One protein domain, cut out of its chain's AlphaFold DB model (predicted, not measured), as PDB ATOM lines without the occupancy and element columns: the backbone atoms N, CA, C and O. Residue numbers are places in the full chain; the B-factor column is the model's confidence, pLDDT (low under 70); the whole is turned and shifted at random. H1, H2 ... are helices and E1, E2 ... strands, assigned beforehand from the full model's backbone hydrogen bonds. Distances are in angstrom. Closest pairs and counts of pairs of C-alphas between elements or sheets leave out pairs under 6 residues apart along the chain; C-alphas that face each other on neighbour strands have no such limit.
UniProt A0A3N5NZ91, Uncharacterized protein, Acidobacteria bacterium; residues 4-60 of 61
ATOM      1  N   PHE A   4     -30.692  32.568   3.595       97.81
ATOM      2  CA  PHE A   4     -30.090  31.619   4.526       97.81
ATOM      3  C   PHE A   4     -29.130  32.355   5.454       97.81
ATOM      4  O   PHE A   4     -28.313  33.137   4.978       97.81
ATOM      5  N   VAL A   5     -29.213  32.096   6.757       97.62
ATOM      6  CA  VAL A   5     -28.313  32.644   7.774       97.62
ATOM      7  C   VAL A   5     -27.442  31.497   8.305       97.62
ATOM      8  O   VAL A   5     -27.888  30.762   9.189       97.62
ATOM      9  N   PRO A   6     -26.206  31.311   7.791       96.38
ATOM     10  CA  PRO A   6     -25.421  30.095   8.032       96.38
ATOM     11  C   PRO A   6     -25.088  29.837   9.501       96.38
ATOM     12  O   PRO A   6     -25.090  28.699   9.952       96.38
ATOM     13  N   THR A   7     -24.822  30.893  10.270       95.56
ATOM     14  CA  THR A   7     -24.463  30.782  11.692       95.56
ATOM     15  C   THR A   7     -25.630  30.369  12.584       95.56
ATOM     16  O   THR A   7     -25.406  29.949  13.716       95.56
ATOM     17  N   MET A   8     -26.859  30.505  12.085       95.56
ATOM     18  CA  MET A   8     -28.091  30.122  12.773       95.56
ATOM     19  C   MET A   8     -28.708  28.847  12.186       95.56
ATOM     20  O   MET A   8     -29.667  28.344  12.755       95.56
ATOM     21  N   ASP A   9     -28.185  28.356  11.055       96.81
ATOM     22  CA  ASP A   9     -28.771  27.274  10.253       96.81
ATOM     23  C   ASP A   9     -30.272  27.486   9.971       96.81
ATOM     24  O   ASP A   9     -31.102  26.590  10.109       96.81
ATOM     25  N   ALA A  10     -30.637  28.723   9.611       96.69
ATOM     26  CA  ALA A  10     -32.031  29.144   9.499       96.69
ATOM     27  C   ALA A  10     -32.297  29.958   8.228       96.69
ATOM     28  O   ALA A  10     -31.437  30.684   7.727       96.69
ATOM     29  N   TRP A  11     -33.525  29.874   7.717       97.75
ATOM     30  CA  TRP A  11     -33.981  30.645   6.559       97.75
ATOM     31  C   TRP A  11     -34.849  31.819   7.006       97.75
ATOM     32  O   TRP A  11     -35.979  31.608   7.433       97.75
ATOM     33  N   LEU A  12     -34.363  33.054   6.879       97.12
ATOM     34  CA  LEU A  12     -35.177  34.255   7.073       97.12
ATOM     35  C   LEU A  12     -36.089  34.435   5.857       97.12
ATOM     36  O   LEU A  12     -35.621  34.586   4.723       97.12
ATOM     37  N   VAL A  13     -37.400  34.427   6.094       97.31
ATOM     38  CA  VAL A  13     -38.416  34.483   5.034       97.31
ATOM     39  C   VAL A  13     -39.121  35.839   4.971       97.31
ATOM     40  O   VAL A  13     -39.415  36.353   3.883       97.31
ATOM     41  N   GLU A  14     -39.333  36.475   6.123       97.12
ATOM     42  CA  GLU A  14     -40.032  37.756   6.228       97.12
ATOM     43  C   GLU A  14     -39.392  38.670   7.278       97.12
ATOM     44  O   GLU A  14     -38.729  38.220   8.212       97.12
ATOM     45  N   PHE A  15     -39.600  39.972   7.101       96.56
ATOM     46  CA  PHE A  15     -39.233  41.022   8.043       96.56
ATOM     47  C   PHE A  15     -40.257  42.159   7.943       96.56
ATOM     48  O   PHE A  15     -40.891  42.328   6.897       96.56
ATOM     49  N   ASP A  16     -40.431  42.927   9.017       96.31
ATOM     50  CA  ASP A  16     -41.316  44.093   9.037       96.31
ATOM     51  C   ASP A  16     -40.553  45.412   9.245       96.31
ATOM     52  O   ASP A  16     -39.343  45.443   9.482       96.31
ATOM     53  N   ALA A  17     -41.276  46.532   9.154       94.50
ATOM     54  CA  ALA A  17     -40.711  47.869   9.332       94.50
ATOM     55  C   ALA A  17     -40.220  48.138  10.769       94.50
ATOM     56  O   ALA A  17     -39.495  49.104  11.003       94.50
ATOM     57  N   GLN A  18     -40.608  47.302  11.735       94.25
ATOM     58  CA  GLN A  18     -40.173  47.368  13.129       94.25
ATOM     59  C   GLN A  18     -38.904  46.533  13.366       94.25
ATOM     60  O   GLN A  18     -38.359  46.536  14.471       94.25
ATOM     61  N   GLY A  19     -38.402  45.844  12.335       93.31
ATOM     62  CA  GLY A  19     -37.210  45.012  12.412       93.31
ATOM     63  C   GLY A  19     -37.442  43.684  13.127       93.31
ATOM     64  O   GLY A  19     -36.468  43.081  13.585       93.31
ATOM     65  N   ARG A  20     -38.702  43.238  13.244       97.50
ATOM     66  CA  ARG A  20     -39.000  41.841  13.572       97.50
ATOM     67  C   ARG A  20     -38.760  40.989  12.341       97.50
ATOM     68  O   ARG A  20     -38.901  41.462  11.212       97.50
ATOM     69  N   VAL A  21     -38.401  39.739  12.572       97.31
ATOM     70  CA  VAL A  21     -38.100  38.771  11.521       97.31
ATOM     71  C   VAL A  21     -38.915  37.510  11.739       97.31
ATOM     72  O   VAL A  21     -39.344  37.217  12.855       97.31
ATOM     73  N   ARG A  22     -39.124  36.769  10.659       97.81
ATOM     74  CA  ARG A  22     -39.707  35.435  10.693       97.81
ATOM     75  C   ARG A  22     -38.768  34.482   9.977       97.81
ATOM     76  O   ARG A  22     -38.432  34.707   8.808       97.81
ATOM     77  N   PHE A  23     -38.361  33.436  10.681       96.81
ATOM     78  CA  PHE A  23     -37.644  32.314  10.095       96.81
ATOM     79  C   PHE A  23     -38.631  31.255   9.580       96.81
ATOM     80  O   PHE A  23     -39.823  31.267   9.903       96.81
ATOM     81  N   ASP A  24     -38.161  30.388   8.690       96.88
ATOM     82  CA  ASP A  24     -38.973  29.331   8.092       96.88
ATOM     83  C   ASP A  24     -39.512  28.393   9.182       96.88
ATOM     84  O   ASP A  24     -38.758  27.894  10.010       96.88
ATOM     85  N   ASN A  25     -40.825  28.156   9.180       92.69
ATOM     86  CA  ASN A  25     -41.553  27.406  10.216       92.69
ATOM     87  C   ASN A  25     -41.482  27.975  11.653       92.69
ATOM     88  O   ASN A  25     -41.822  27.264  12.596       92.69
ATOM     89  N   GLU A  26     -41.110  29.247  11.827       94.06
ATOM     90  CA  GLU A  26     -41.083  29.922  13.132       94.06
ATOM     91  C   GLU A  26     -42.082  31.089  13.222       94.06
ATOM     92  O   GLU A  26     -42.572  31.616  12.213       94.06
ATOM     93  N   GLU A  27     -42.388  31.500  14.457       96.44
ATOM     94  CA  GLU A  27     -43.158  32.714  14.731       96.44
ATOM     95  C   GLU A  27     -42.313  33.982  14.540       96.44
ATOM     96  O   GLU A  27     -41.091  33.953  14.406       96.44
ATOM     97  N   TRP A  28     -42.986  35.131  14.519       97.62
ATOM     98  CA  TRP A  28     -42.324  36.429  14.466       97.62
ATOM     99  C   TRP A  28     -41.539  36.707  15.748       97.62
ATOM    100  O   TRP A  28     -42.103  36.687  16.842       97.62
ATOM    101  N   THR A  29     -40.269  37.077  15.608       96.75
ATOM    102  CA  THR A  29     -39.393  37.399  16.739       96.75
ATOM    103  C   THR A  29     -38.673  38.728  16.535       96.75
ATOM    104  O   THR A  29     -38.484  39.210  15.415       96.75
ATOM    105  N   THR A  30     -38.273  39.360  17.640       97.75
ATOM    106  CA  THR A  30     -37.307  40.463  17.605       97.75
ATOM    107  C   THR A  30     -35.913  39.858  17.752       97.75
ATOM    108  O   THR A  30     -35.621  39.328  18.826       97.75
ATOM    109  N   PRO A  31     -35.042  39.943  16.731       97.06
ATOM    110  CA  PRO A  31     -33.732  39.318  16.792       97.06
ATOM    111  C   PRO A  31     -32.865  40.000  17.852       97.06
ATOM    112  O   PRO A  31     -32.812  41.235  17.953       97.06
ATOM    113  N   SER A  32     -32.145  39.188  18.616       97.62
ATOM    114  CA  SER A  32     -31.092  39.624  19.526       97.62
ATOM    115  C   SER A  32     -29.962  40.334  18.771       97.62
ATOM    116  O   SER A  32     -29.876  40.331  17.541       97.62
ATOM    117  N   VAL A  33     -29.039  40.951  19.513       97.88
ATOM    118  CA  VAL A  33     -27.885  41.641  18.912       97.88
ATOM    119  C   VAL A  33     -27.028  40.691  18.067       97.88
ATOM    120  O   VAL A  33     -26.543  41.096  17.013       97.88
ATOM    121  N   GLN A  34     -26.845  39.442  18.506       97.75
ATOM    122  CA  GLN A  34     -26.030  38.465  17.778       97.75
ATOM    123  C   GLN A  34     -26.740  37.972  16.517       97.75
ATOM    124  O   GLN A  34     -26.141  37.976  15.445       97.75
ATOM    125  N   GLU A  35     -28.030  37.647  16.612       97.19
ATOM    126  CA  GLU A  35     -28.838  37.237  15.453       97.19
ATOM    127  C   GLU A  35     -28.920  38.357  14.417       97.19
ATOM    128  O   GLU A  35     -28.734  38.126  13.229       97.19
ATOM    129  N   ARG A  36     -29.087  39.609  14.856       97.56
ATOM    130  CA  ARG A  36     -29.057  40.770  13.960       97.56
ATOM    131  C   ARG A  36     -27.740  40.863  13.189       97.56
ATOM    132  O   ARG A  36     -27.765  41.115  11.990       97.56
ATOM    133  N   ARG A  37     -26.599  40.667  13.857       98.06
ATOM    134  CA  ARG A  37     -25.281  40.669  13.197       98.06
ATOM    135  C   ARG A  37     -25.150  39.522  12.196       98.06
ATOM    136  O   ARG A  37     -24.653  39.752  11.101       98.06
ATOM    137  N   ALA A  38     -25.624  38.331  12.555       98.00
ATOM    138  CA  ALA A  38     -25.641  37.171  11.670       98.00
ATOM    139  C   ALA A  38     -26.484  37.413  10.409       98.00
ATOM    140  O   ALA A  38     -26.016  37.161   9.302       98.00
ATOM    141  N   ILE A  39     -27.691  37.963  10.572       97.69
ATOM    142  CA  ILE A  39     -28.587  38.313   9.464       97.69
ATOM    143  C   ILE A  39     -27.936  39.353   8.546       97.69
ATOM    144  O   ILE A  39     -27.947  39.167   7.334       97.69
ATOM    145  N   ILE A  40     -27.363  40.426   9.108       97.75
ATOM    146  CA  ILE A  40     -26.698  41.482   8.323       97.75
ATOM    147  C   ILE A  40     -25.552  40.890   7.504       97.75
ATOM    148  O   ILE A  40     -25.501  41.091   6.298       97.75
ATOM    149  N   HIS A  41     -24.678  40.109   8.141       98.25
ATOM    150  CA  HIS A  41     -23.544  39.502   7.455       98.25
ATOM    151  C   HIS A  41     -23.984  38.574   6.313       98.25
ATOM    152  O   HIS A  41     -23.468  38.687   5.205       98.25
ATOM    153  N   ALA A  42     -24.981  37.716   6.552       98.00
ATOM    154  CA  ALA A  42     -25.528  36.847   5.513       98.00
ATOM    155  C   ALA A  42     -26.171  37.643   4.361       98.00
ATOM    156  O   ALA A  42     -26.032  37.271   3.197       98.00
ATOM    157  N   ALA A  43     -26.867  38.742   4.672       97.31
ATOM    158  CA  ALA A  43     -27.484  39.605   3.671       97.31
ATOM    159  C   ALA A  43     -26.440  40.311   2.795       97.31
ATOM    160  O   ALA A  43     -26.617  40.353   1.579       97.31
ATOM    161  N   ASP A  44     -25.355  40.815   3.391       98.19
ATOM    162  CA  ASP A  44     -24.253  41.452   2.663       98.19
ATOM    163  C   ASP A  44     -23.582  40.457   1.704       98.19
ATOM    164  O   ASP A  44     -23.411  40.754   0.522       98.19
ATOM    165  N   GLU A  45     -23.279  39.237   2.165       97.25
ATOM    166  CA  GLU A  45     -22.711  38.192   1.303       97.25
ATOM    167  C   GLU A  45     -23.647  37.811   0.149       97.25
ATOM    168  O   GLU A  45     -23.211  37.663  -0.995       97.25
ATOM    169  N   GLN A  46     -24.946  37.658   0.430       97.12
ATOM    170  CA  GLN A  46     -25.930  37.341  -0.600       97.12
ATOM    171  C   GLN A  46     -26.068  38.485  -1.609       97.12
ATOM    172  O   GLN A  46     -26.226  38.221  -2.799       97.12
ATOM    173  N   LEU A  47     -25.998  39.742  -1.163       97.62
ATOM    174  CA  LEU A  47     -26.045  40.904  -2.043       97.62
ATOM    175  C   LEU A  47     -24.852  40.920  -3.005       97.62
ATOM    176  O   LEU A  47     -25.059  41.139  -4.196       97.62
ATOM    177  N   GLU A  48     -23.635  40.651  -2.529       97.81
ATOM    178  CA  GLU A  48     -22.451  40.576  -3.397       97.81
ATOM    179  C   GLU A  48     -22.574  39.457  -4.439       97.81
ATOM    180  O   GLU A  48     -22.342  39.690  -5.623       97.81
ATOM    181  N   ARG A  49     -23.051  38.269  -4.045       96.75
ATOM    182  CA  ARG A  49     -23.299  37.164  -4.992       96.75
ATOM    183  C   ARG A  49     -24.385  37.487  -6.014       96.75
ATOM    184  O   ARG A  49     -24.300  37.063  -7.162       96.75
ATOM    185  N   LEU A  50     -25.431  38.203  -5.600       97.12
ATOM    186  CA  LEU A  50     -26.491  38.637  -6.509       97.12
ATOM    187  C   LEU A  50     -25.975  39.674  -7.508       97.12
ATOM    188  O   LEU A  50     -26.361  39.604  -8.668       97.12
ATOM    189  N   LYS A  51     -25.099  40.597  -7.087       97.94
ATOM    190  CA  LYS A  51     -24.433  41.531  -8.007       97.94
ATOM    191  C   LYS A  51     -23.586  40.782  -9.030       97.94
ATOM    192  O   LYS A  51     -23.782  40.993 -10.215       97.94
ATOM    193  N   GLU A  52     -22.742  39.850  -8.586       97.75
ATOM    194  CA  GLU A  52     -21.927  39.019  -9.485       97.75
ATOM    195  C   GLU A  52     -22.796  38.248 -10.492       97.75
ATOM    196  O   GLU A  52     -22.494  38.212 -11.682       97.75
ATOM    197  N   LEU A  53     -23.913  37.671 -10.037       97.00
ATOM    198  CA  LEU A  53     -24.866  36.998 -10.920       97.00
ATOM    199  C   LEU A  53     -25.447  37.953 -11.970       97.00
ATOM    200  O   LEU A  53     -25.536  37.582 -13.138       97.00
ATOM    201  N   LEU A  54     -25.872  39.151 -11.560       97.62
ATOM    202  CA  LEU A  54     -26.425  40.147 -12.476       97.62
ATOM    203  C   LEU A  54     -25.379  40.591 -13.500       97.62
ATOM    204  O   LEU A  54     -25.686  40.577 -14.686       97.62
ATOM    205  N   ASP A  55     -24.149  40.877 -13.069       97.38
ATOM    206  CA  ASP A  55     -23.048  41.253 -13.961       97.38
ATOM    207  C   ASP A  55     -22.809  40.178 -15.035       97.38
ATOM    208  O   ASP A  55     -22.653  40.489 -16.218       97.38
ATOM    209  N   VAL A  56     -22.830  38.897 -14.647       97.56
ATOM    210  CA  VAL A  56     -22.702  37.773 -15.587       97.56
ATOM    211  C   VAL A  56     -23.866  37.749 -16.580       97.56
ATOM    212  O   VAL A  56     -23.621  37.675 -17.784       97.56
ATOM    213  N   LEU A  57     -25.110  37.838 -16.102       97.69
ATOM    214  CA  LEU A  57     -26.308  37.756 -16.949       97.69
ATOM    215  C   LEU A  57     -26.476  38.968 -17.880       97.69
ATOM    216  O   LEU A  57     -26.996  38.817 -18.979       97.69
ATOM    217  N   GLU A  58     -26.043  40.159 -17.467       95.88
ATOM    218  CA  GLU A  58     -26.071  41.372 -18.297       95.88
ATOM    219  C   GLU A  58     -24.945  41.397 -19.342       95.88
ATOM    220  O   GLU A  58     -25.057  42.084 -20.357       95.88
ATOM    221  N   SER A  59     -23.861  40.651 -19.109       92.44
ATOM    222  CA  SER A  59     -22.739  40.528 -20.048       92.44
ATOM    223  C   SER A  59     -22.954  39.483 -21.154       92.44
ATOM    224  O   SER A  59     -22.139  39.399 -22.077       92.44
ATOM    225  N   GLU A  60     -24.028  38.689 -21.073       72.19
ATOM    226  CA  GLU A  60     -24.386  37.697 -22.089       72.19
ATOM    227  C   GLU A  60     -25.027  38.396 -23.319       72.19
ATOM    228  O   GLU A  60     -25.960  39.184 -23.145       72.19
TER     229      GLU A  60
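This is residues 4 to 60 of the 61 residues of an uncharacterized protein of Acidobacteria bacterium (UniProt A0A3N5NZ91). A small two-stranded hairpin, E1 and E2, is followed by one long helix, H1, which makes the long axis; residues 47 to 60 stick out from a compact body. The 57 printed residues have named elements in the order E1, E2, H1, with an antiparallel sheet, E1 - E2, and a mixed class of helices and strands. The whole is loose, with a radius of gyration of the C-alphas of 13.6 A, and spans 42 by 20 by 18 A.

Strands E1, residues 10 to 15, and E2, residues 21 to 23, form an antiparallel hairpin; N 13 and O 22 are within hydrogen-bond range at 2.9 A. Helix H1, residues 33 to 58, is only just apart from E1, closest 8.1 A. In H1 every O i to N i+4 pair is within hydrogen-bond range.

E1 begins at C-alpha 10 (-32.031, 29.144, 9.499) and is 14.0 A long; E2 is 6.6 A. H1 is 37.3 A long, ending at C-alpha 58 (-26.071, 41.372, -18.297).

The farthest C-alphas, Ser 32 and Glu 60, are 42.2 A apart. The printed part has no cut, no link is long, and no printed residue is under 70 in pLDDT.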